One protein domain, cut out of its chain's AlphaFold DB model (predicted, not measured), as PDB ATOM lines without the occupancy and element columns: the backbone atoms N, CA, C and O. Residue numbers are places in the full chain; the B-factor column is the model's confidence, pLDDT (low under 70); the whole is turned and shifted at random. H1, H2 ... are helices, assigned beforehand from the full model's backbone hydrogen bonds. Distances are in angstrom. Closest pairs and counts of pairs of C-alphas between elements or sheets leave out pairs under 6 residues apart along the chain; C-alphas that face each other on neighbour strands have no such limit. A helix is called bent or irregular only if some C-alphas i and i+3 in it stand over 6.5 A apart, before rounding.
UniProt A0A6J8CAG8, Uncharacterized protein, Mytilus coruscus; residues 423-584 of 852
ATOM      1  N   ASP A 423      89.767  34.521 218.766       88.75
ATOM      2  CA  ASP A 423      90.376  33.754 217.684       88.75
ATOM      3  C   ASP A 423      90.683  34.690 216.503       88.75
ATOM      4  O   ASP A 423      89.768  35.130 215.801       88.75
ATOM      5  N   GLU A 424      91.962  35.041 216.341       89.62
ATOM      6  CA  GLU A 424      92.438  35.934 215.279       89.62
ATOM      7  C   GLU A 424      92.094  35.393 213.893       89.62
ATOM      8  O   GLU A 424      91.573  36.141 213.074       89.62
ATOM      9  N   ASP A 425      92.320  34.102 213.635       89.81
ATOM     10  CA  ASP A 425      92.109  33.517 212.309       89.81
ATOM     11  C   ASP A 425      90.636  33.615 211.901       89.81
ATOM     12  O   ASP A 425      90.319  34.024 210.783       89.81
ATOM     13  N   LYS A 426      89.719  33.320 212.833       90.12
ATOM     14  CA  LYS A 426      88.276  33.490 212.595       90.12
ATOM     15  C   LYS A 426      87.892  34.948 212.386       90.12
ATOM     16  O   LYS A 426      87.058  35.244 211.533       90.12
ATOM     17  N   PHE A 427      88.465  35.853 213.173       89.88
ATOM     18  CA  PHE A 427      88.184  37.280 213.067       89.88
ATOM     19  C   PHE A 427      88.660  37.849 211.722       89.88
ATOM     20  O   PHE A 427      87.930  38.570 211.038       89.88
ATOM     21  N   ASP A 428      89.862  37.466 211.304       88.69
ATOM     22  CA  ASP A 428      90.468  37.859 210.040       88.69
ATOM     23  C   ASP A 428      89.716  37.243 208.848       88.69
ATOM     24  O   ASP A 428      89.512  37.915 207.832       88.69
ATOM     25  N   GLU A 429      89.245  35.996 208.964       89.00
ATOM     26  CA  GLU A 429      88.353  35.363 207.986       89.00
ATOM     27  C   GLU A 429      87.036  36.141 207.852       89.00
ATOM     28  O   GLU A 429      86.608  36.447 206.735       89.00
ATOM     29  N   GLU A 430      86.428  36.551 208.967       88.12
ATOM     30  CA  GLU A 430      85.189  37.332 208.971       88.12
ATOM     31  C   GLU A 430      85.374  38.705 208.305       88.12
ATOM     32  O   GLU A 430      84.534  39.123 207.495       88.12
ATOM     33  N   ILE A 431      86.500  39.386 208.551       85.62
ATOM     34  CA  ILE A 431      86.854  40.626 207.840       85.62
ATOM     35  C   ILE A 431      87.027  40.349 206.351       85.62
ATOM     36  O   ILE A 431      86.493  41.096 205.529       85.62
ATOM     37  N   ASN A 432      87.748  39.293 205.978       84.94
ATOM     38  CA  ASN A 432      88.016  38.963 204.580       84.94
ATOM     39  C   ASN A 432      86.736  38.659 203.793       84.94
ATOM     40  O   ASN A 432      86.563  39.187 202.690       84.94
ATOM     41  N   LEU A 433      85.819  37.879 204.374       84.50
ATOM     42  CA  LEU A 433      84.491  37.606 203.814       84.50
ATOM     43  C   LEU A 433      83.645  38.883 203.722       84.50
ATOM     44  O   LEU A 433      82.902  39.090 202.760       84.50
ATOM     45  N   SER A 434      83.767  39.769 204.708       80.12
ATOM     46  CA  SER A 434      83.035  41.036 204.737       80.12
ATOM     47  C   SER A 434      83.595  42.060 203.746       80.12
ATOM     48  O   SER A 434      82.831  42.829 203.170       80.12
ATOM     49  N   CYS A 435      84.899  42.035 203.455       75.06
ATOM     50  CA  CYS A 435      85.554  42.941 202.504       75.06
ATOM     51  C   CYS A 435      85.042  42.797 201.066       75.06
ATOM     52  O   CYS A 435      85.088  43.760 200.288       75.06
ATOM     53  N   GLU A 436      84.533  41.618 200.711       76.56
ATOM     54  CA  GLU A 436      83.890  41.359 199.418       76.56
ATOM     55  C   GLU A 436      82.525  42.054 199.311       76.56
ATOM     56  O   GLU A 436      82.124  42.456 198.221       76.56
ATOM     57  N   LYS A 437      81.862  42.287 200.450       72.25
ATOM     58  CA  LYS A 437      80.563  42.969 200.560       72.25
ATOM     59  C   LYS A 437      80.683  44.492 200.673       72.25
ATOM     60  O   LYS A 437      79.670  45.185 200.634       72.25
ATOM     61  N   ILE A 438      81.898  45.031 200.816       67.81
ATOM     62  CA  ILE A 438      82.128  46.479 200.909       67.81
ATOM     63  C   ILE A 438      81.964  47.109 199.522       67.81
ATOM     64  O   ILE A 438      82.882  47.093 198.695       67.81
ATOM     65  N   THR A 439      80.788  47.682 199.283       65.75
ATOM     66  CA  THR A 439      80.462  48.480 198.091       65.75
ATOM     67  C   THR A 439      80.713  49.971 198.306       65.75
ATOM     68  O   THR A 439      81.084  50.669 197.367       65.75
ATOM     69  N   ASP A 440      80.567  50.445 199.546       56.69
ATOM     70  CA  ASP A 440      80.686  51.847 199.953       56.69
ATOM     71  C   ASP A 440      81.122  51.989 201.434       56.69
ATOM     72  O   ASP A 440      81.422  51.009 202.123       56.69
ATOM     73  N   MET A 441      81.195  53.232 201.922       52.25
ATOM     74  CA  MET A 441      81.631  53.559 203.286       52.25
ATOM     75  C   MET A 441      80.619  53.181 204.372       52.25
ATOM     76  O   MET A 441      81.033  52.882 205.488       52.25
ATOM     77  N   GLU A 442      79.319  53.184 204.079       56.56
ATOM     78  CA  GLU A 442      78.287  52.828 205.061       56.56
ATOM     79  C   GLU A 442      78.277  51.314 205.281       56.56
ATOM     80  O   GLU A 442      78.188  50.850 206.416       56.56
ATOM     81  N   ALA A 443      78.473  50.537 204.210       65.31
ATOM     82  CA  ALA A 443      78.737  49.107 204.300       65.31
ATOM     83  C   ALA A 443      80.001  48.830 205.130       65.31
ATOM     84  O   ALA A 443      79.959  48.014 206.048       65.31
ATOM     85  N   MET A 444      81.102  49.552 204.878       63.81
ATOM     86  CA  MET A 444      82.335  49.430 205.669       63.81
ATOM     87  C   MET A 444      82.120  49.788 207.145       63.81
ATOM     88  O   MET A 444      82.599  49.065 208.013       63.81
ATOM     89  N   LYS A 445      81.391  50.870 207.439       62.69
ATOM     90  CA  LYS A 445      81.078  51.308 208.802       62.69
ATOM     91  C   LYS A 445      80.210  50.287 209.528       62.69
ATOM     92  O   LYS A 445      80.563  49.911 210.634       62.69
ATOM     93  N   LYS A 446      79.139  49.789 208.902       72.00
ATOM     94  CA  LYS A 446      78.279  48.742 209.480       72.00
ATOM     95  C   LYS A 446      79.054  47.461 209.760       72.00
ATOM     96  O   LYS A 446      78.902  46.886 210.832       72.00
ATOM     97  N   ILE A 447      79.911  47.043 208.828       76.81
ATOM     98  CA  ILE A 447      80.806  45.895 209.016       76.81
ATOM     99  C   ILE A 447      81.764  46.163 210.183       76.81
ATOM    100  O   ILE A 447      81.878  45.340 211.081       76.81
ATOM    101  N   ALA A 448      82.412  47.328 210.229       70.62
ATOM    102  CA  ALA A 448      83.314  47.680 211.320       70.62
ATOM    103  C   ALA A 448      82.591  47.788 212.673       70.62
ATOM    104  O   ALA A 448      83.139  47.360 213.679       70.62
ATOM    105  N   GLU A 449      81.360  48.300 212.724       76.00
ATOM    106  CA  GLU A 449      80.522  48.329 213.929       76.00
ATOM    107  C   GLU A 449      80.200  46.910 214.403       76.00
ATOM    108  O   GLU A 449      80.425  46.593 215.574       76.00
ATOM    109  N   GLN A 450      79.767  46.034 213.492       83.25
ATOM    110  CA  GLN A 450      79.495  44.623 213.779       83.25
ATOM    111  C   GLN A 450      80.736  43.906 214.320       83.25
ATOM    112  O   GLN A 450      80.653  43.245 215.352       83.25
ATOM    113  N   LEU A 451      81.888  44.097 213.677       84.00
ATOM    114  CA  LEU A 451      83.150  43.449 214.042       84.00
ATOM    115  C   LEU A 451      83.839  44.095 215.252       84.00
ATOM    116  O   LEU A 451      84.604  43.441 215.957       84.00
ATOM    117  N   SER A 452      83.547  45.361 215.557       79.75
ATOM    118  CA  SER A 452      84.047  46.016 216.770       79.75
ATOM    119  C   SER A 452      83.372  45.491 218.036       79.75
ATOM    120  O   SER A 452      83.994  45.476 219.096       79.75
ATOM    121  N   LEU A 453      82.124  45.018 217.941       80.31
ATOM    122  CA  LEU A 453      81.347  44.574 219.096       80.31
ATOM    123  C   LEU A 453      81.971  43.362 219.822       80.31
ATOM    124  O   LEU A 453      82.063  43.424 221.052       80.31
ATOM    125  N   PRO A 454      82.425  42.287 219.139       83.94
ATOM    126  CA  PRO A 454      83.191  41.210 219.766       83.94
ATOM    127  C   PRO A 454      84.424  41.707 220.524       83.94
ATOM    128  O   PRO A 454      84.629  41.314 221.673       83.94
ATOM    129  N   ILE A 455      85.195  42.624 219.929       83.81
ATOM    130  CA  ILE A 455      86.385  43.202 220.566       83.81
ATOM    131  C   ILE A 455      85.983  44.016 221.799       83.81
ATOM    132  O   ILE A 455      86.536  43.802 222.872       83.81
ATOM    133  N   CYS A 456      84.985  44.899 221.695       79.19
ATOM    134  CA  CYS A 456      84.479  45.666 222.835       79.19
ATOM    135  C   CYS A 456      84.039  44.759 223.987       79.19
ATOM    136  O   CYS A 456      84.403  45.014 225.132       79.19
ATOM    137  N   LYS A 457      83.274  43.699 223.694       82.75
ATOM    138  CA  LYS A 457      82.828  42.732 224.705       82.75
ATOM    139  C   LYS A 457      84.015  42.051 225.374       82.75
ATOM    140  O   LYS A 457      84.059  42.008 226.598       82.75
ATOM    141  N   ALA A 458      84.985  41.585 224.594       87.62
ATOM    142  CA  ALA A 458      86.173  40.935 225.129       87.62
ATOM    143  C   ALA A 458      87.007  41.879 226.004       87.62
ATOM    144  O   ALA A 458      87.455  41.474 227.075       87.62
ATOM    145  N   ILE A 459      87.170  43.147 225.605       82.62
ATOM    146  CA  ILE A 459      87.871  44.132 226.434       82.62
ATOM    147  C   ILE A 459      87.099  44.397 227.732       82.62
ATOM    148  O   ILE A 459      87.705  44.425 228.797       82.62
ATOM    149  N   LEU A 460      85.773  44.558 227.680       80.25
ATOM    150  CA  LEU A 460      84.965  44.750 228.890       80.25
ATOM    151  C   LEU A 460      85.075  43.546 229.829       80.25
ATOM    152  O   LEU A 460      85.315  43.725 231.017       80.25
ATOM    153  N   THR A 461      84.995  42.322 229.301       84.00
ATOM    154  CA  THR A 461      85.214  41.097 230.084       84.00
ATOM    155  C   THR A 461      86.623  41.045 230.676       84.00
ATOM    156  O   THR A 461      86.792  40.654 231.830       84.00
ATOM    157  N   PHE A 462      87.638  41.469 229.920       84.62
ATOM    158  CA  PHE A 462      89.011  41.563 230.409       84.62
ATOM    159  C   PHE A 462      89.124  42.569 231.564       84.62
ATOM    160  O   PHE A 462      89.733  42.254 232.584       84.62
ATOM    161  N   ILE A 463      88.484  43.735 231.442       79.69
ATOM    162  CA  ILE A 463      88.495  44.798 232.456       79.69
ATOM    163  C   ILE A 463      87.673  44.439 233.696       79.69
ATOM    164  O   ILE A 463      88.004  44.838 234.806       79.69
ATOM    165  N   GLN A 464      86.624  43.637 233.555       80.56
ATOM    166  CA  GLN A 464      85.844  43.152 234.697       80.56
ATOM    167  C   GLN A 464      86.609  42.108 235.535       80.56
ATOM    168  O   GLN A 464      86.210  41.798 236.658       80.56
ATOM    169  N   SER A 465      87.729  41.571 235.037       84.75
ATOM    170  CA  SER A 465      88.573  40.640 235.785       84.75
ATOM    171  C   SER A 465      89.454  41.379 236.800       84.75
ATOM    172  O   SER A 465      90.484  41.954 236.447       84.75
ATOM    173  N   ARG A 466      89.067  41.322 238.082       78.81
ATOM    174  CA  ARG A 466      89.753  42.019 239.186       78.81
ATOM    175  C   ARG A 466      91.257  41.725 239.251       78.81
ATOM    176  O   ARG A 466      92.046  42.664 239.294       78.81
ATOM    177  N   ASP A 467      91.643  40.450 239.188       81.75
ATOM    178  CA  ASP A 467      93.049  40.030 239.296       81.75
ATOM    179  C   ASP A 467      93.901  40.567 238.135       81.75
ATOM    180  O   ASP A 467      95.037  40.998 238.322       81.75
ATOM    181  N   ARG A 468      93.342  40.597 236.917       84.06
ATOM    182  CA  ARG A 468      94.041  41.130 235.736       84.06
ATOM    183  C   ARG A 468      94.161  42.639 235.802       84.06
ATOM    184  O   ARG A 468      95.203  43.190 235.450       84.06
ATOM    185  N   MET A 469      93.109  43.309 236.261       86.81
ATOM    186  CA  MET A 469      93.107  44.759 236.324       86.81
ATOM    187  C   MET A 469      94.084  45.314 237.336       86.81
ATOM    188  O   MET A 469      94.690  46.339 237.049       86.81
ATOM    189  N   GLU A 470      94.320  44.633 238.455       88.44
ATOM    190  CA  GLU A 470      95.379  45.034 239.382       88.44
ATOM    191  C   GLU A 470      96.759  45.030 238.702       88.44
ATOM    192  O   GLU A 470      97.519  45.995 238.811       88.44
ATOM    193  N   VAL A 471      97.060  43.987 237.922       89.62
ATOM    194  CA  VAL A 471      98.315  43.881 237.162       89.62
ATOM    195  C   VAL A 471      98.420  44.991 236.115       89.62
ATOM    196  O   VAL A 471      99.414  45.714 236.076       89.62
ATOM    197  N   VAL A 472      97.380  45.177 235.298       89.19
ATOM    198  CA  VAL A 472      97.315  46.230 234.267       89.19
ATOM    199  C   VAL A 472      97.521  47.611 234.886       89.19
ATOM    200  O   VAL A 472      98.306  48.416 234.390       89.19
ATOM    201  N   GLN A 473      96.825  47.880 235.988       86.25
ATOM    202  CA  GLN A 473      96.890  49.131 236.728       86.25
ATOM    203  C   GLN A 473      98.312  49.412 237.217       86.25
ATOM    204  O   GLN A 473      98.792  50.542 237.109       86.25
ATOM    205  N   ASN A 474      99.001  48.388 237.725       89.19
ATOM    206  CA  ASN A 474     100.387  48.493 238.171       89.19
ATOM    207  C   ASN A 474     101.346  48.762 237.006       89.19
ATOM    208  O   ASN A 474     102.207  49.634 237.133       89.19
ATOM    209  N   VAL A 475     101.174  48.084 235.867       89.25
ATOM    210  CA  VAL A 475     101.972  48.333 234.653       89.25
ATOM    211  C   VAL A 475     101.776  49.765 234.160       89.25
ATOM    212  O   VAL A 475     102.758  50.468 233.921       89.25
ATOM    213  N   ALA A 476     100.529  50.227 234.073       86.12
ATOM    214  CA  ALA A 476     100.209  51.585 233.651       86.12
ATOM    215  C   ALA A 476     100.820  52.625 234.604       86.12
ATOM    216  O   ALA A 476     101.482  53.559 234.160       86.12
ATOM    217  N   LYS A 477     100.688  52.434 235.924       84.88
ATOM    218  CA  LYS A 477     101.311  53.309 236.933       84.88
ATOM    219  C   LYS A 477     102.832  53.346 236.807       84.88
ATOM    220  O   LYS A 477     103.416  54.424 236.870       84.88
ATOM    221  N   GLN A 478     103.478  52.195 236.623       84.94
ATOM    222  CA  GLN A 478     104.928  52.137 236.436       84.94
ATOM    223  C   GLN A 478     105.360  52.879 235.172       84.94
ATOM    224  O   GLN A 478     106.280  53.692 235.232       84.94
ATOM    225  N   PHE A 479     104.670  52.651 234.053       84.56
ATOM    226  CA  PHE A 479     104.924  53.389 232.821       84.56
ATOM    227  C   PHE A 479     104.844  54.894 233.072       84.56
ATOM    228  O   PHE A 479     105.787  55.622 232.794       84.56
ATOM    229  N   LEU A 480     103.769  55.366 233.700       80.56
ATOM    230  CA  LEU A 480     103.585  56.789 233.955       80.56
ATOM    231  C   LEU A 480     104.648  57.401 234.846       80.56
ATOM    232  O   LEU A 480     105.204  58.445 234.514       80.56
ATOM    233  N   LEU A 481     104.937  56.796 235.986       78.94
ATOM    234  CA  LEU A 481     105.837  57.415 236.954       78.94
ATOM    235  C   LEU A 481     107.288  57.414 236.452       78.94
ATOM    236  O   LEU A 481     108.029  58.368 236.703       78.94
ATOM    237  N   TYR A 482     107.673  56.384 235.691       79.94
ATOM    238  CA  TYR A 482     109.076  56.096 235.394       79.94
ATOM    239  C   TYR A 482     109.471  56.185 233.919       79.94
ATOM    240  O   TYR A 482     110.662  56.056 233.633       79.94
ATOM    241  N   LYS A 483     108.530  56.429 232.998       80.56
ATOM    242  CA  LYS A 483     108.843  56.692 231.586       80.56
ATOM    243  C   LYS A 483     109.831  57.847 231.469       80.56
ATOM    244  O   LYS A 483     109.692  58.874 232.141       80.56
ATOM    245  N   ASN A 484     110.812  57.672 230.592       74.38
ATOM    246  CA  ASN A 484     111.768  58.707 230.253       74.38
ATOM    247  C   ASN A 484     111.067  59.807 229.445       74.38
ATOM    248  O   ASN A 484     110.487  59.539 228.395       74.38
ATOM    249  N   ARG A 485     111.096  61.035 229.962       74.50
ATOM    250  CA  ARG A 485     110.402  62.188 229.384       74.50
ATOM    251  C   ARG A 485     111.356  63.073 228.608       74.50
ATOM    252  O   ARG A 485     112.492  63.295 229.037       74.50
ATOM    253  N   ASN A 486     110.877  63.607 227.492       66.38
ATOM    254  CA  ASN A 486     111.624  64.608 226.742       66.38
ATOM    255  C   ASN A 486     111.517  65.986 227.443       66.38
ATOM    256  O   ASN A 486     110.722  66.184 228.366       66.38
ATOM    257  N   MET A 487     112.327  66.959 227.016       68.25
ATOM    258  CA  MET A 487     112.327  68.295 227.631       68.25
ATOM    259  C   MET A 487     111.000  69.047 227.459       68.25
ATOM    260  O   MET A 487     110.621  69.791 228.360       68.25
ATOM    261  N   ALA A 488     110.275  68.829 226.358       67.12
ATOM    262  CA  ALA A 488     108.969  69.447 226.139       67.12
ATOM    263  C   ALA A 488     107.936  68.922 227.149       67.12
ATOM    264  O   ALA A 488     107.238  69.716 227.779       67.12
ATOM    265  N   ASP A 489     107.911  67.608 227.397       69.88
ATOM    266  CA  ASP A 489     107.060  66.993 228.420       69.88
ATOM    267  C   ASP A 489     107.380  67.584 229.799       69.88
ATOM    268  O   ASP A 489     106.484  67.950 230.557       69.88
ATOM    269  N   VAL A 490     108.670  67.716 230.130       72.06
ATOM    270  CA  VAL A 490     109.123  68.273 231.414       72.06
ATOM    271  C   VAL A 490     108.707  69.737 231.564       72.06
ATOM    272  O   VAL A 490     108.233  70.134 232.630       72.06
ATOM    273  N   GLU A 491     108.861  70.562 230.530       71.81
ATOM    274  CA  GLU A 491     108.430  71.967 230.544       71.81
ATOM    275  C   GLU A 491     106.917  72.103 230.706       71.81
ATOM    276  O   GLU A 491     106.432  72.935 231.482       71.81
ATOM    277  N   LEU A 492     106.168  71.238 230.035       72.62
ATOM    278  CA  LEU A 492     104.723  71.200 230.118       72.62
ATOM    279  C   LEU A 492     104.260  70.776 231.519       72.62
ATOM    280  O   LEU A 492     103.414  71.454 232.107       72.62
ATOM    281  N   LEU A 493     104.894  69.771 232.127       73.12
ATOM    282  CA  LEU A 493     104.679  69.417 233.536       73.12
ATOM    283  C   LEU A 493     105.004  70.573 234.484       73.12
ATOM    284  O   LEU A 493     104.208  70.876 235.376       73.12
ATOM    285  N   ARG A 494     106.125  71.273 234.266       74.25
ATOM    286  CA  ARG A 494     106.508  72.465 235.049       74.25
ATOM    287  C   ARG A 494     105.460  73.561 234.973       74.25
ATOM    288  O   ARG A 494     105.210  74.219 235.983       74.25
ATOM    289  N   SER A 495     104.851  73.757 233.806       75.88
ATOM    290  CA  SER A 495     103.816  74.776 233.616       75.88
ATOM    291  C   SER A 495     102.560  74.509 234.453       75.88
ATOM    292  O   SER A 495     101.906  75.460 234.876       75.88
ATOM    293  N   LYS A 496     102.242  73.234 234.720       74.69
ATOM    294  CA  LYS A 496     101.057  72.821 235.489       74.69
ATOM    295  C   LYS A 496     101.346  72.697 236.982       74.69
ATOM    296  O   LYS A 496     100.617  73.240 237.800       74.69
ATOM    297  N   LEU A 497     102.455  72.056 237.345       72.50
ATOM    298  CA  LEU A 497     102.796  71.772 238.742       72.50
ATOM    299  C   LEU A 497     103.433  72.962 239.479       72.50
ATOM    300  O   LEU A 497     103.357  73.029 240.709       72.50
ATOM    301  N   GLY A 498     104.014  73.910 238.735       66.50
ATOM    302  CA  GLY A 498     104.784  75.042 239.249       66.50
ATOM    303  C   GLY A 498     106.292  74.762 239.308       66.50
ATOM    304  O   GLY A 498     106.737  73.632 239.490       66.50
ATOM    305  N   LYS A 499     107.111  75.821 239.176       59.62
ATOM    306  CA  LYS A 499     108.582  75.733 239.014       59.62
ATOM    307  C   LYS A 499     109.343  75.021 240.149       59.62
ATOM    308  O   LYS A 499     110.453  74.574 239.903       59.62
ATOM    309  N   LYS A 500     108.786  74.933 241.365       54.84
ATOM    310  CA  LYS A 500     109.492  74.437 242.565       54.84
ATOM    311  C   LYS A 500     109.550  72.908 242.716       54.84
ATOM    312  O   LYS A 500     110.369  72.443 243.492       54.84
ATOM    313  N   ASN A 501     108.724  72.138 242.002       47.28
ATOM    314  CA  ASN A 501     108.609  70.688 242.246       47.28
ATOM    315  C   ASN A 501     109.440  69.808 241.293       47.28
ATOM    316  O   ASN A 501     109.661  68.640 241.583       47.28
ATOM    317  N   LEU A 502     109.941  70.349 240.176       51.44
ATOM    318  CA  LEU A 502     110.607  69.575 239.109       51.44
ATOM    319  C   LEU A 502     112.116  69.842 239.011       51.44
ATOM    320  O   LEU A 502     112.702  69.774 237.928       51.44
ATOM    321  N   GLU A 503     112.757  70.124 240.146       44.88
ATOM    322  CA  GLU A 503     114.224  70.108 240.260       44.88
ATOM    323  C   GLU A 503     114.806  68.678 240.126       44.88
ATOM    324  O   GLU A 503     116.018  68.520 240.042       44.88
ATOM    325  N   MET A 504     113.968  67.630 240.034       43.91
ATOM    326  CA  MET A 504     114.372  66.212 240.090       43.91
ATOM    327  C   MET A 504     114.227  65.408 238.775       43.91
ATOM    328  O   MET A 504     113.828  64.243 238.787       43.91
ATOM    329  N   GLY A 505     114.593  65.987 237.628       54.94
ATOM    330  CA  GLY A 505     114.786  65.218 236.384       54.94
ATOM    331  C   GLY A 505     113.496  64.735 235.675       54.94
ATOM    332  O   GLY A 505     112.448  65.359 235.824       54.94
ATOM    333  N   PRO A 506     113.559  63.666 234.849       57.06
ATOM    334  CA  PRO A 506     112.473  63.236 233.944       57.06
ATOM    335  C   PRO A 506     111.353  62.388 234.592       57.06
ATOM    336  O   PRO A 506     110.387  62.018 233.916       57.06
ATOM    337  N   LYS A 507     111.465  62.042 235.882       67.75
ATOM    338  CA  LYS A 507     110.513  61.164 236.588       67.75
ATOM    339  C   LYS A 507     109.409  61.971 237.269       67.75
ATOM    340  O   LYS A 507     109.664  63.033 237.828       67.75
ATOM    341  N   LEU A 508     108.191  61.437 237.259       74.12
ATOM    342  CA  LEU A 508     107.039  62.061 237.905       74.12
ATOM    343  C   LEU A 508     106.820  61.446 239.287       74.12
ATOM    344  O   LEU A 508     106.685  60.227 239.408       74.12
ATOM    345  N   LEU A 509     106.754  62.277 240.327       78.19
ATOM    346  CA  LEU A 509     106.438  61.804 241.671       78.19
ATOM    347  C   LEU A 509     104.956  61.436 241.785       78.19
ATOM    348  O   LEU A 509     104.087  62.019 241.138       78.19
ATOM    349  N   LYS A 510     104.653  60.483 242.669       82.06
ATOM    350  CA  LYS A 510     103.275  60.034 242.912       82.06
ATOM    351  C   LYS A 510     102.366  61.178 243.383       82.06
ATOM    352  O   LYS A 510     101.219  61.257 242.955       82.06
ATOM    353  N   ASP A 511     102.886  62.067 244.226       82.00
ATOM    354  CA  ASP A 511     102.128  63.211 244.743       82.00
ATOM    355  C   ASP A 511     101.870  64.264 243.658       82.00
ATOM    356  O   ASP A 511     100.775  64.824 243.589       82.00
ATOM    357  N   ASP A 512     102.829  64.467 242.750       80.00
ATOM    358  CA  ASP A 512     102.647  65.338 241.587       80.00
ATOM    359  C   ASP A 512     101.574  64.775 240.642       80.00
ATOM    360  O   ASP A 512     100.711  65.517 240.177       80.00
ATOM    361  N   TYR A 513     101.560  63.457 240.412       81.81
ATOM    362  CA  TYR A 513     100.492  62.809 239.642       81.81
ATOM    363  C   TYR A 513      99.119  63.012 240.287       81.81
ATOM    364  O   TYR A 513      98.160  63.386 239.614       81.81
ATOM    365  N   LYS A 514      99.026  62.818 241.607       82.69
ATOM    366  CA  LYS A 514      97.779  63.018 242.349       82.69
ATOM    367  C   LYS A 514      97.263  64.450 242.193       82.69
ATOM    368  O   LYS A 514      96.081  64.640 241.917       82.69
ATOM    369  N   LYS A 515      98.151  65.443 242.284       80.69
ATOM    370  CA  LYS A 515      97.808  66.850 242.061       80.69
ATOM    371  C   LYS A 515      97.288  67.094 240.641       80.69
ATOM    372  O   LYS A 515      96.279  67.767 240.465       80.69
ATOM    373  N   LEU A 516      97.918  66.501 239.628       75.69
ATOM    374  CA  LEU A 516      97.440  66.595 238.245       75.69
ATOM    375  C   LEU A 516      96.052  65.961 238.068       75.69
ATOM    376  O   LEU A 516      95.260  66.455 237.266       75.69
ATOM    377  N   CYS A 517      95.732  64.901 238.820       74.06
ATOM    378  CA  CYS A 517      94.396  64.297 238.821       74.06
ATOM    379  C   CYS A 517      93.368  65.245 239.449       74.06
ATOM    380  O   CYS A 517      92.306  65.464 238.873       74.06
ATOM    381  N   GLU A 518      93.696  65.838 240.600       76.25
ATOM    382  CA  GLU A 518      92.845  66.802 241.314       76.25
ATOM    383  C   GLU A 518      92.565  68.060 240.475       76.25
ATOM    384  O   GLU A 518      91.457  68.598 240.489       76.25
ATOM    385  N   GLU A 519      93.548  68.498 239.687       69.75
ATOM    386  CA  GLU A 519      93.425  69.630 238.763       69.75
ATOM    387  C   GLU A 519      92.753  69.261 237.424       69.75
ATOM    388  O   GLU A 519      92.478  70.139 236.603       69.75
ATOM    389  N   GLY A 520      92.444  67.979 237.196       62.06
ATOM    390  CA  GLY A 520      91.777  67.499 235.981       62.06
ATOM    391  C   GLY A 520      92.670  67.462 234.736       62.06
ATOM    392  O   GLY A 520      92.161  67.412 233.613       62.06
ATOM    393  N   PHE A 521      93.991  67.490 234.924       63.16
ATOM    394  CA  PHE A 521      94.984  67.311 233.863       63.16
ATOM    395  C   PHE A 521      95.332  65.831 233.640       63.16
ATOM    396  O   PHE A 521      95.706  65.456 232.530       63.16
ATOM    397  N   ALA A 522      95.143  64.987 234.658       65.00
ATOM    398  CA  ALA A 522      95.461  63.562 234.643       65.00
ATOM    399  C   ALA A 522      94.237  62.640 234.755       65.00
ATOM    400  O   ALA A 522      93.164  63.045 235.203       65.00
ATOM    401  N   ILE A 523      94.417  61.372 234.368       69.44
ATOM    402  CA  ILE A 523      93.404  60.320 234.543       69.44
ATOM    403  C   ILE A 523      93.490  59.796 235.982       69.44
ATOM    404  O   ILE A 523      94.571  59.371 236.392       69.44
ATOM    405  N   PRO A 524      92.391  59.758 236.755       71.25
ATOM    406  CA  PRO A 524      92.442  59.226 238.111       71.25
ATOM    407  C   PRO A 524      92.896  57.764 238.135       71.25
ATOM    408  O   PRO A 524      92.609  56.997 237.213       71.25
ATOM    409  N   ASP A 525      93.569  57.381 239.222       76.31
ATOM    410  CA  ASP A 525      94.143  56.047 239.401       76.31
ATOM    411  C   ASP A 525      93.144  54.932 239.067       76.31
ATOM    412  O   ASP A 525      93.490  54.044 238.299       76.31
ATOM    413  N   ASP A 526      91.903  55.010 239.542       72.50
ATOM    414  CA  ASP A 526      90.893  53.953 239.363       72.50
ATOM    415  C   ASP A 526      90.509  53.687 237.895       72.50
ATOM    416  O   ASP A 526      89.989  52.623 237.563       72.50
ATOM    417  N   TYR A 527      90.787  54.636 236.997       72.12
ATOM    418  CA  TYR A 527      90.479  54.524 235.571       72.12
ATOM    419  C   TYR A 527      91.716  54.261 234.715       72.12
ATOM    420  O   TYR A 527      91.596  53.861 233.558       72.12
ATOM    421  N   LEU A 528      92.914  54.447 235.259       74.00
ATOM    422  CA  LEU A 528      94.144  54.382 234.481       74.00
ATOM    423  C   LEU A 528      94.376  52.994 233.848       74.00
ATOM    424  O   LEU A 528      94.747  52.930 232.678       74.00
ATOM    425  N   GLY A 529      94.100  51.893 234.554       77.25
ATOM    426  CA  GLY A 529      94.203  50.543 233.995       77.25
ATOM    427  C   GLY A 529      93.277  50.318 232.788       77.25
ATOM    428  O   GLY A 529      93.770  49.974 231.713       77.25
ATOM    429  N   PRO A 530      91.950  50.526 232.922       75.50
ATOM    430  CA  PRO A 530      91.005  50.408 231.809       75.50
ATOM    431  C   PRO A 530      91.413  51.239 230.590       75.50
ATOM    432  O   PRO A 530      91.453  50.731 229.470       75.50
ATOM    433  N   PHE A 531      91.782  52.503 230.820       76.31
ATOM    434  CA  PHE A 531      92.250  53.400 229.767       76.31
ATOM    435  C   PHE A 531      93.496  52.852 229.062       76.31
ATOM    436  O   PHE A 531      93.530  52.828 227.832       76.31
ATOM    437  N   PHE A 532      94.470  52.340 229.816       78.94
ATOM    438  CA  PHE A 532      95.699  51.766 229.270       78.94
ATOM    439  C   PHE A 532      95.437  50.588 228.319       78.94
ATOM    440  O   PHE A 532      96.012  50.538 227.230       78.94
ATOM    441  N   VAL A 533      94.522  49.676 228.672       81.06
ATOM    442  CA  VAL A 533      94.137  48.545 227.799       81.06
ATOM    443  C   VAL A 533      93.505  49.043 226.506       81.06
ATOM    444  O   VAL A 533      93.870  48.582 225.422       81.06
ATOM    445  N   TYR A 534      92.570  49.992 226.606       80.25
ATOM    446  CA  TYR A 534      91.876  50.537 225.439       80.25
ATOM    447  C   TYR A 534      92.832  51.143 224.432       80.25
ATOM    448  O   TYR A 534      92.685  50.929 223.227       80.25
ATOM    449  N   GLU A 535      93.812  51.884 224.922       75.19
ATOM    450  CA  GLU A 535      94.781  52.513 224.051       75.19
ATOM    451  C   GLU A 535      95.745  51.520 223.442       75.19
ATOM    452  O   GLU A 535      96.003  51.627 222.252       75.19
ATOM    453  N   ILE A 536      96.248  50.536 224.191       83.00
ATOM    454  CA  ILE A 536      97.117  49.513 223.600       83.00
ATOM    455  C   ILE A 536      96.398  48.833 222.432       83.00
ATOM    456  O   ILE A 536      96.942  48.771 221.331       83.00
ATOM    457  N   VAL A 537      95.153  48.391 222.632       84.69
ATOM    458  CA  VAL A 537      94.376  47.734 221.568       84.69
ATOM    459  C   VAL A 537      94.126  48.693 220.401       84.69
ATOM    460  O   VAL A 537      94.337  48.335 219.242       84.69
ATOM    461  N   THR A 538      93.728  49.933 220.689       80.56
ATOM    462  CA  THR A 538      93.479  50.951 219.657       80.56
ATOM    463  C   THR A 538      94.746  51.263 218.861       80.56
ATOM    464  O   THR A 538      94.686  51.357 217.636       80.56
ATOM    465  N   SER A 539      95.889  51.387 219.534       81.38
ATOM    466  CA  SER A 539      97.195  51.701 218.952       81.38
ATOM    467  C   SER A 539      97.672  50.586 218.030       81.38
ATOM    468  O   SER A 539      98.071  50.879 216.901       81.38
ATOM    469  N   VAL A 540      97.518  49.317 218.430       86.31
ATOM    470  CA  VAL A 540      97.880  48.171 217.582       86.31
ATOM    471  C   VAL A 540      96.991  48.106 216.346       86.31
ATOM    472  O   VAL A 540      97.505  48.061 215.231       86.31
ATOM    473  N   LEU A 541      95.663  48.151 216.508       84.12
ATOM    474  CA  LEU A 541      94.722  48.103 215.379       84.12
ATOM    475  C   LEU A 541      94.947  49.275 214.413       84.12
ATOM    476  O   LEU A 541      94.916  49.107 213.194       84.12
ATOM    477  N   TYR A 542      95.215  50.465 214.957       78.94
ATOM    478  CA  TYR A 542      95.519  51.654 214.172       78.94
ATOM    479  C   TYR A 542      96.825  51.496 213.391       78.94
ATOM    480  O   TYR A 542      96.868  51.737 212.183       78.94
ATOM    481  N   THR A 543      97.897  51.083 214.062       75.19
ATOM    482  CA  THR A 543      99.215  50.930 213.441       75.19
ATOM    483  C   THR A 543      99.198  49.819 212.393       75.19
ATOM    484  O   THR A 543      99.713  50.011 211.290       75.19
ATOM    485  N   TYR A 544      98.501  48.718 212.675       81.31
ATOM    486  CA  TYR A 544      98.252  47.637 211.728       81.31
ATOM    487  C   TYR A 544      97.488  48.123 210.491       81.31
ATOM    488  O   TYR A 544      97.937  47.932 209.361       81.31
ATOM    489  N   GLY A 545      96.377  48.836 210.682       72.38
ATOM    490  CA  GLY A 545      95.581  49.386 209.584       72.38
ATOM    491  C   GLY A 545      96.334  50.425 208.740       72.38
ATOM    492  O   GLY A 545      96.110  50.546 207.536       72.38
ATOM    493  N   ARG A 546      97.311  51.140 209.311       69.56
ATOM    494  CA  ARG A 546      98.148  52.089 208.555       69.56
ATOM    495  C   ARG A 546      99.049  51.436 207.511       69.56
ATOM    496  O   ARG A 546      99.542  52.152 206.639       69.56
ATOM    497  N   ARG A 547      99.233  50.112 207.532       71.12
ATOM    498  CA  ARG A 547      99.998  49.381 206.504       71.12
ATOM    499  C   ARG A 547      99.492  49.648 205.086       71.12
ATOM    500  O   ARG A 547     100.301  49.667 204.158       71.12
ATOM    501  N   MET A 548      98.212  50.001 204.924       66.50
ATOM    502  CA  MET A 548      97.641  50.429 203.638       66.50
ATOM    503  C   MET A 548      98.396  51.591 202.968       66.50
ATOM    504  O   MET A 548      98.342  51.737 201.748       66.50
ATOM    505  N   PHE A 549      99.079  52.437 203.748       58.56
ATOM    506  CA  PHE A 549      99.804  53.603 203.239       58.56
ATOM    507  C   PHE A 549     101.247  53.292 202.833       58.56
ATOM    508  O   PHE A 549     101.857  54.110 202.143       58.56
ATOM    509  N   TYR A 550     101.784  52.143 203.252       56.50
ATOM    510  CA  TYR A 550     103.207  51.829 203.127       56.50
ATOM    511  C   TYR A 550     103.506  50.692 202.153       56.50
ATOM    512  O   TYR A 550     104.596  50.683 201.602       56.50
ATOM    513  N   LEU A 551     102.562  49.785 201.873       55.81
ATOM    514  CA  LEU A 551     102.775  48.652 200.960       55.81
ATOM    515  C   LEU A 551     102.657  49.082 199.473       55.81
ATOM    516  O   LEU A 551     101.547  49.351 198.982       55.81
ATOM    517  N   PRO A 552     103.766  49.182 198.705       44.50
ATOM    518  CA  PRO A 552     103.735  49.600 197.313       44.50
ATOM    519  C   PRO A 552     103.696  48.385 196.376       44.50
ATOM    520  O   PRO A 552     104.693  47.727 196.155       44.50
ATOM    521  N   GLY A 553     102.553  48.157 195.730       47.00
ATOM    522  CA  GLY A 553     102.465  47.275 194.552       47.00
ATOM    523  C   GLY A 553     101.631  46.019 194.808       47.00
ATOM    524  O   GLY A 553     101.635  45.503 195.907       47.00
ATOM    525  N   SER A 554     100.854  45.620 193.795       40.44
ATOM    526  CA  SER A 554     100.162  44.323 193.619       40.44
ATOM    527  C   SER A 554      99.283  43.740 194.753       40.44
ATOM    528  O   SER A 554      99.763  42.918 195.516       40.44
ATOM    529  N   SER A 555      97.980  44.114 194.721       47.16
ATOM    530  CA  SER A 555      96.738  43.426 195.230       47.16
ATOM    531  C   SER A 555      95.640  44.417 195.737       47.16
ATOM    532  O   SER A 555      94.613  44.055 196.317       47.16
ATOM    533  N   LYS A 556      95.838  45.715 195.462       57.66
ATOM    534  CA  LYS A 556      95.496  46.893 196.289       57.66
ATOM    535  C   LYS A 556      94.039  47.221 196.661       57.66
ATOM    536  O   LYS A 556      93.852  48.221 197.344       57.66
ATOM    537  N   HIS A 557      93.010  46.472 196.268       59.88
ATOM    538  CA  HIS A 557      91.635  46.804 196.693       59.88
ATOM    539  C   HIS A 557      91.148  45.978 197.882       59.88
ATOM    540  O   HIS A 557      90.586  46.555 198.811       59.88
ATOM    541  N   LYS A 558      91.388  44.661 197.888       65.31
ATOM    542  CA  LYS A 558      90.936  43.783 198.978       65.31
ATOM    543  C   LYS A 558      91.717  44.055 200.264       65.31
ATOM    544  O   LYS A 558      91.107  44.318 201.291       65.31
ATOM    545  N   GLU A 559      93.043  44.131 200.174       70.06
ATOM    546  CA  GLU A 559      93.906  44.466 201.316       70.06
ATOM    547  C   GLU A 559      93.674  45.886 201.840       70.06
ATOM    548  O   GLU A 559      93.630  46.101 203.046       70.06
ATOM    549  N   ALA A 560      93.457  46.869 200.958       65.50
ATOM    550  CA  ALA A 560      93.138  48.224 201.402       65.50
ATOM    551  C   ALA A 560      91.803  48.268 202.160       65.50
ATOM    552  O   ALA A 560      91.728  48.910 203.202       65.50
ATOM    553  N   ARG A 561      90.767  47.564 201.679       67.94
ATOM    554  CA  ARG A 561      89.483  47.436 202.388       67.94
ATOM    555  C   ARG A 561      89.657  46.751 203.740       67.94
ATOM    556  O   ARG A 561      89.152  47.272 204.728       67.94
ATOM    557  N   TYR A 562      90.414  45.657 203.778       78.56
ATOM    558  CA  TYR A 562      90.751  44.924 204.997       78.56
ATOM    559  C   TYR A 562      91.418  45.848 206.026       78.56
ATOM    560  O   TYR A 562      90.889  46.038 207.118       78.56
ATOM    561  N   PHE A 563      92.490  46.551 205.653       74.12
ATOM    562  CA  PHE A 563      93.162  47.500 206.543       74.12
ATOM    563  C   PHE A 563      92.285  48.697 206.948       74.12
ATOM    564  O   PHE A 563      92.362  49.150 208.092       74.12
ATOM    565  N   CYS A 564      91.417  49.196 206.059       67.25
ATOM    566  CA  CYS A 564      90.450  50.237 206.408       67.25
ATOM    567  C   CYS A 564      89.467  49.772 207.488       67.25
ATOM    568  O   CYS A 564      89.156  50.561 208.380       67.25
ATOM    569  N   VAL A 565      89.013  48.514 207.461       73.31
ATOM    570  CA  VAL A 565      88.140  47.965 208.511       73.31
ATOM    571  C   VAL A 565      88.839  48.011 209.874       73.31
ATOM    572  O   VAL A 565      88.247  48.527 210.818       73.31
ATOM    573  N   TYR A 566      90.113  47.612 209.983       79.94
ATOM    574  CA  TYR A 566      90.878  47.747 211.240       79.94
ATOM    575  C   TYR A 566      90.984  49.195 211.725       79.94
ATOM    576  O   TYR A 566      90.786  49.460 212.911       79.94
ATOM    577  N   LEU A 567      91.255  50.144 210.819       68.88
ATOM    578  CA  LEU A 567      91.291  51.570 211.164       68.88
ATOM    579  C   LEU A 567      89.939  52.056 211.701       68.88
ATOM    580  O   LEU A 567      89.898  52.810 212.675       68.88
ATOM    581  N   TYR A 568      88.836  51.617 211.092       69.88
ATOM    582  CA  TYR A 568      87.491  51.951 211.551       69.88
ATOM    583  C   TYR A 568      87.160  51.313 212.898       69.88
ATOM    584  O   TYR A 568      86.623  51.993 213.768       69.88
ATOM    585  N   ILE A 569      87.530  50.054 213.126       73.44
ATOM    586  CA  ILE A 569      87.357  49.402 214.429       73.44
ATOM    587  C   ILE A 569      88.133  50.170 215.504       73.44
ATOM    588  O   ILE A 569      87.545  50.569 216.509       73.44
ATOM    589  N   ALA A 570      89.411  50.482 215.265       71.12
ATOM    590  CA  ALA A 570      90.221  51.308 216.164       71.12
ATOM    591  C   ALA A 570      89.568  52.678 216.435       71.12
ATOM    592  O   ALA A 570      89.627  53.218 217.543       71.12
ATOM    593  N   HIS A 571      88.908  53.263 215.433       65.94
ATOM    594  CA  HIS A 571      88.150  54.499 215.598       65.94
ATOM    595  C   HIS A 571      86.935  54.325 216.523       65.94
ATOM    596  O   HIS A 571      86.690  55.174 217.384       65.94
ATOM    597  N   LEU A 572      86.195  53.232 216.375       63.38
ATOM    598  CA  LEU A 572      84.948  52.989 217.093       63.38
ATOM    599  C   LEU A 572      85.151  52.594 218.562       63.38
ATOM    600  O   LEU A 572      84.341  53.000 219.400       63.38
ATOM    601  N   LEU A 573      86.233  51.877 218.890       64.19
ATOM    602  CA  LEU A 573      86.479  51.331 220.232       64.19
ATOM    603  C   LEU A 573      86.313  52.371 221.364       64.19
ATOM    604  O   LEU A 573      85.463  52.148 222.231       64.19
ATOM    605  N   PRO A 574      86.992  53.540 221.362       60.91
ATOM    606  CA  PRO A 574      86.825  54.523 222.441       60.91
ATOM    607  C   PRO A 574      85.396  55.056 222.591       60.91
ATOM    608  O   PRO A 574      84.970  55.399 223.692       60.91
ATOM    609  N   THR A 575      84.632  55.108 221.494       59.06
ATOM    610  CA  THR A 575      83.245  55.589 221.512       59.06
ATOM    611  C   THR A 575      82.353  54.591 222.244       59.06
ATOM    612  O   THR A 575      81.691  54.969 223.209       59.06
ATOM    613  N   PHE A 576      82.389  53.312 221.862       55.25
ATOM    614  CA  PHE A 576      81.584  52.259 222.497       55.25
ATOM    615  C   PHE A 576      81.848  52.123 223.999       55.25
ATOM    616  O   PHE A 576      80.929  51.910 224.788       55.25
ATOM    617  N   LEU A 577      83.100  52.298 224.401       54.50
ATOM    618  CA  LEU A 577      83.514  52.131 225.787       54.50
ATOM    619  C   LEU A 577      83.126  53.341 226.647       54.50
ATOM    620  O   LEU A 577      82.689  53.158 227.781       54.50
ATOM    621  N   SER A 578      83.151  54.554 226.082       54.34
ATOM    622  CA  SER A 578      82.627  55.753 226.754       54.34
ATOM    623  C   SER A 578      81.114  55.686 227.022       54.34
ATOM    624  O   SER A 578      80.663  56.123 228.079       54.34
ATOM    625  N   TYR A 579      80.331  55.081 226.118       49.28
ATOM    626  CA  TYR A 579      78.888  54.880 226.310       49.28
ATOM    627  C   TYR A 579      78.581  53.851 227.409       49.28
ATOM    628  O   TYR A 579      77.692  54.082 228.228       49.28
ATOM    629  N   ASN A 580      79.331  52.746 227.468       47.03
ATOM    630  CA  ASN A 580      79.116  51.707 228.479       47.03
ATOM    631  C   ASN A 580      79.589  52.135 229.877       47.03
ATOM    632  O   ASN A 580      78.874  51.899 230.847       47.03
ATOM    633  N   GLN A 581      80.714  52.854 229.988       48.41
ATOM    634  CA  GLN A 581      81.162  53.430 231.265       48.41
ATOM    635  C   GLN A 581      80.182  54.480 231.804       48.41
ATOM    636  O   GLN A 581      79.922  54.522 233.004       48.41
ATOM    637  N   ALA A 582      79.586  55.300 230.930       42.16
ATOM    638  CA  ALA A 582      78.544  56.244 231.331       42.16
ATOM    639  C   ALA A 582      77.273  55.533 231.837       42.16
ATOM    640  O   ALA A 582      76.627  56.032 232.756       42.16
ATOM    641  N   GLY A 583      76.926  54.371 231.270       38.94
ATOM    642  CA  GLY A 583      75.812  53.532 231.726       38.94
ATOM    643  C   GLY A 583      76.064  52.870 233.084       38.94
ATOM    644  O   GLY A 583      75.215  52.957 233.971       38.94
ATOM    645  N   GLU A 584      77.241  52.272 233.287       43.31
ATOM    646  CA  GLU A 584      77.623  51.647 234.565       43.31
ATOM    647  C   GLU A 584      77.795  52.678 235.693       43.31
ATOM    648  O   GLU A 584      77.323  52.443 236.803       43.31
TER     649      GLU A 584
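Overview. This is residues 423 to 584 of the 852 residues of an uncharacterized protein of Mytilus coruscus (UniProt A0A6J8CAG8). A long helical hairpin of H6 and H7 makes the body, with H2 packed along it and H1 folded back on the start of H2 at one end. Towards the other end H3 crosses the start of H6 and leads to a small head of H4, H5 and the loop between them. The printed part has 162 residues with seven named helices, H1 to H7 in chain order, and no named strand; the class is all helix. It is loose, with a radius of gyration of the C-alphas of 19.7 A, and elongated, spanning 60 by 39 by 25 A.

Arrangement. H1, residues 424 to 435, and H2, residues 441 to 464, form a helical hairpin and only just touch, with 3 pairs of C-alphas within 8 A, the closest Ser 434 and Ile 447 at 6.8 A; their tilt is a shallow 19 degrees, opposite ways. H2 has a kink of 27 degrees near residue 453. H3, residues 466 to 482, and H6, residues 525 to 549, touch about perpendicular at 78 degrees, the closest C-alphas being Gln 473 and Gly 529 at 4.1 A. H4, residues 487 to 497, touches H5, residues 510 to 518, at a steep tilt of 64 degrees, with C-alphas 497 and 512 closest at 7.0 A; H4 and H6 are apart. H6 is irregular, with C-alphas 526 and 529 7.2 A apart. H7, residues 558 to 584, was assigned as one helix by its hydrogen bonds but is bent, with C-alphas 571 and 574 7.0 A apart; its arms are H7a, residues 558 to 571, and H7b, residues 574 to 584. H6 and H7a form a helical hairpin, touching at a shallow tilt of 20 degrees, opposite ways, with the C-alphas of Gly 545 and Phe 563 closest at 4.3 A. H2, the hub, touches H7a at a steep tilt of 50 degrees, the closest C-alphas being Ser 452 and Ile 569 at 5.3 A. H7b and H2 are close but not clearly touching. Every O i to N i+4 pair is within hydrogen-bond range in H1, H4, H5, H7a and H7b, against 18 of 20 in H2, 12 of 13 in H3 and 16 of 21 in H6.

Along the chain. H1 begins at C-alpha 424, (92.438, 35.934, 215.279). H2 is 33.4 A from first to last C-alpha, H3 24.2 A and H6 36.7 A. H7b ends at C-alpha 584, (77.623, 51.647, 234.565).

Size, cuts and confidence. The C-alphas farthest apart, Glu 436 and Lys 500, are 60.1 A apart. The printed part has no cut, and the link from H4 to H5 is long, with 12 residues. Mean pLDDT of the printed part is 72.4; 58 residues are under 70, among them 498 to 507 and 571 to 584.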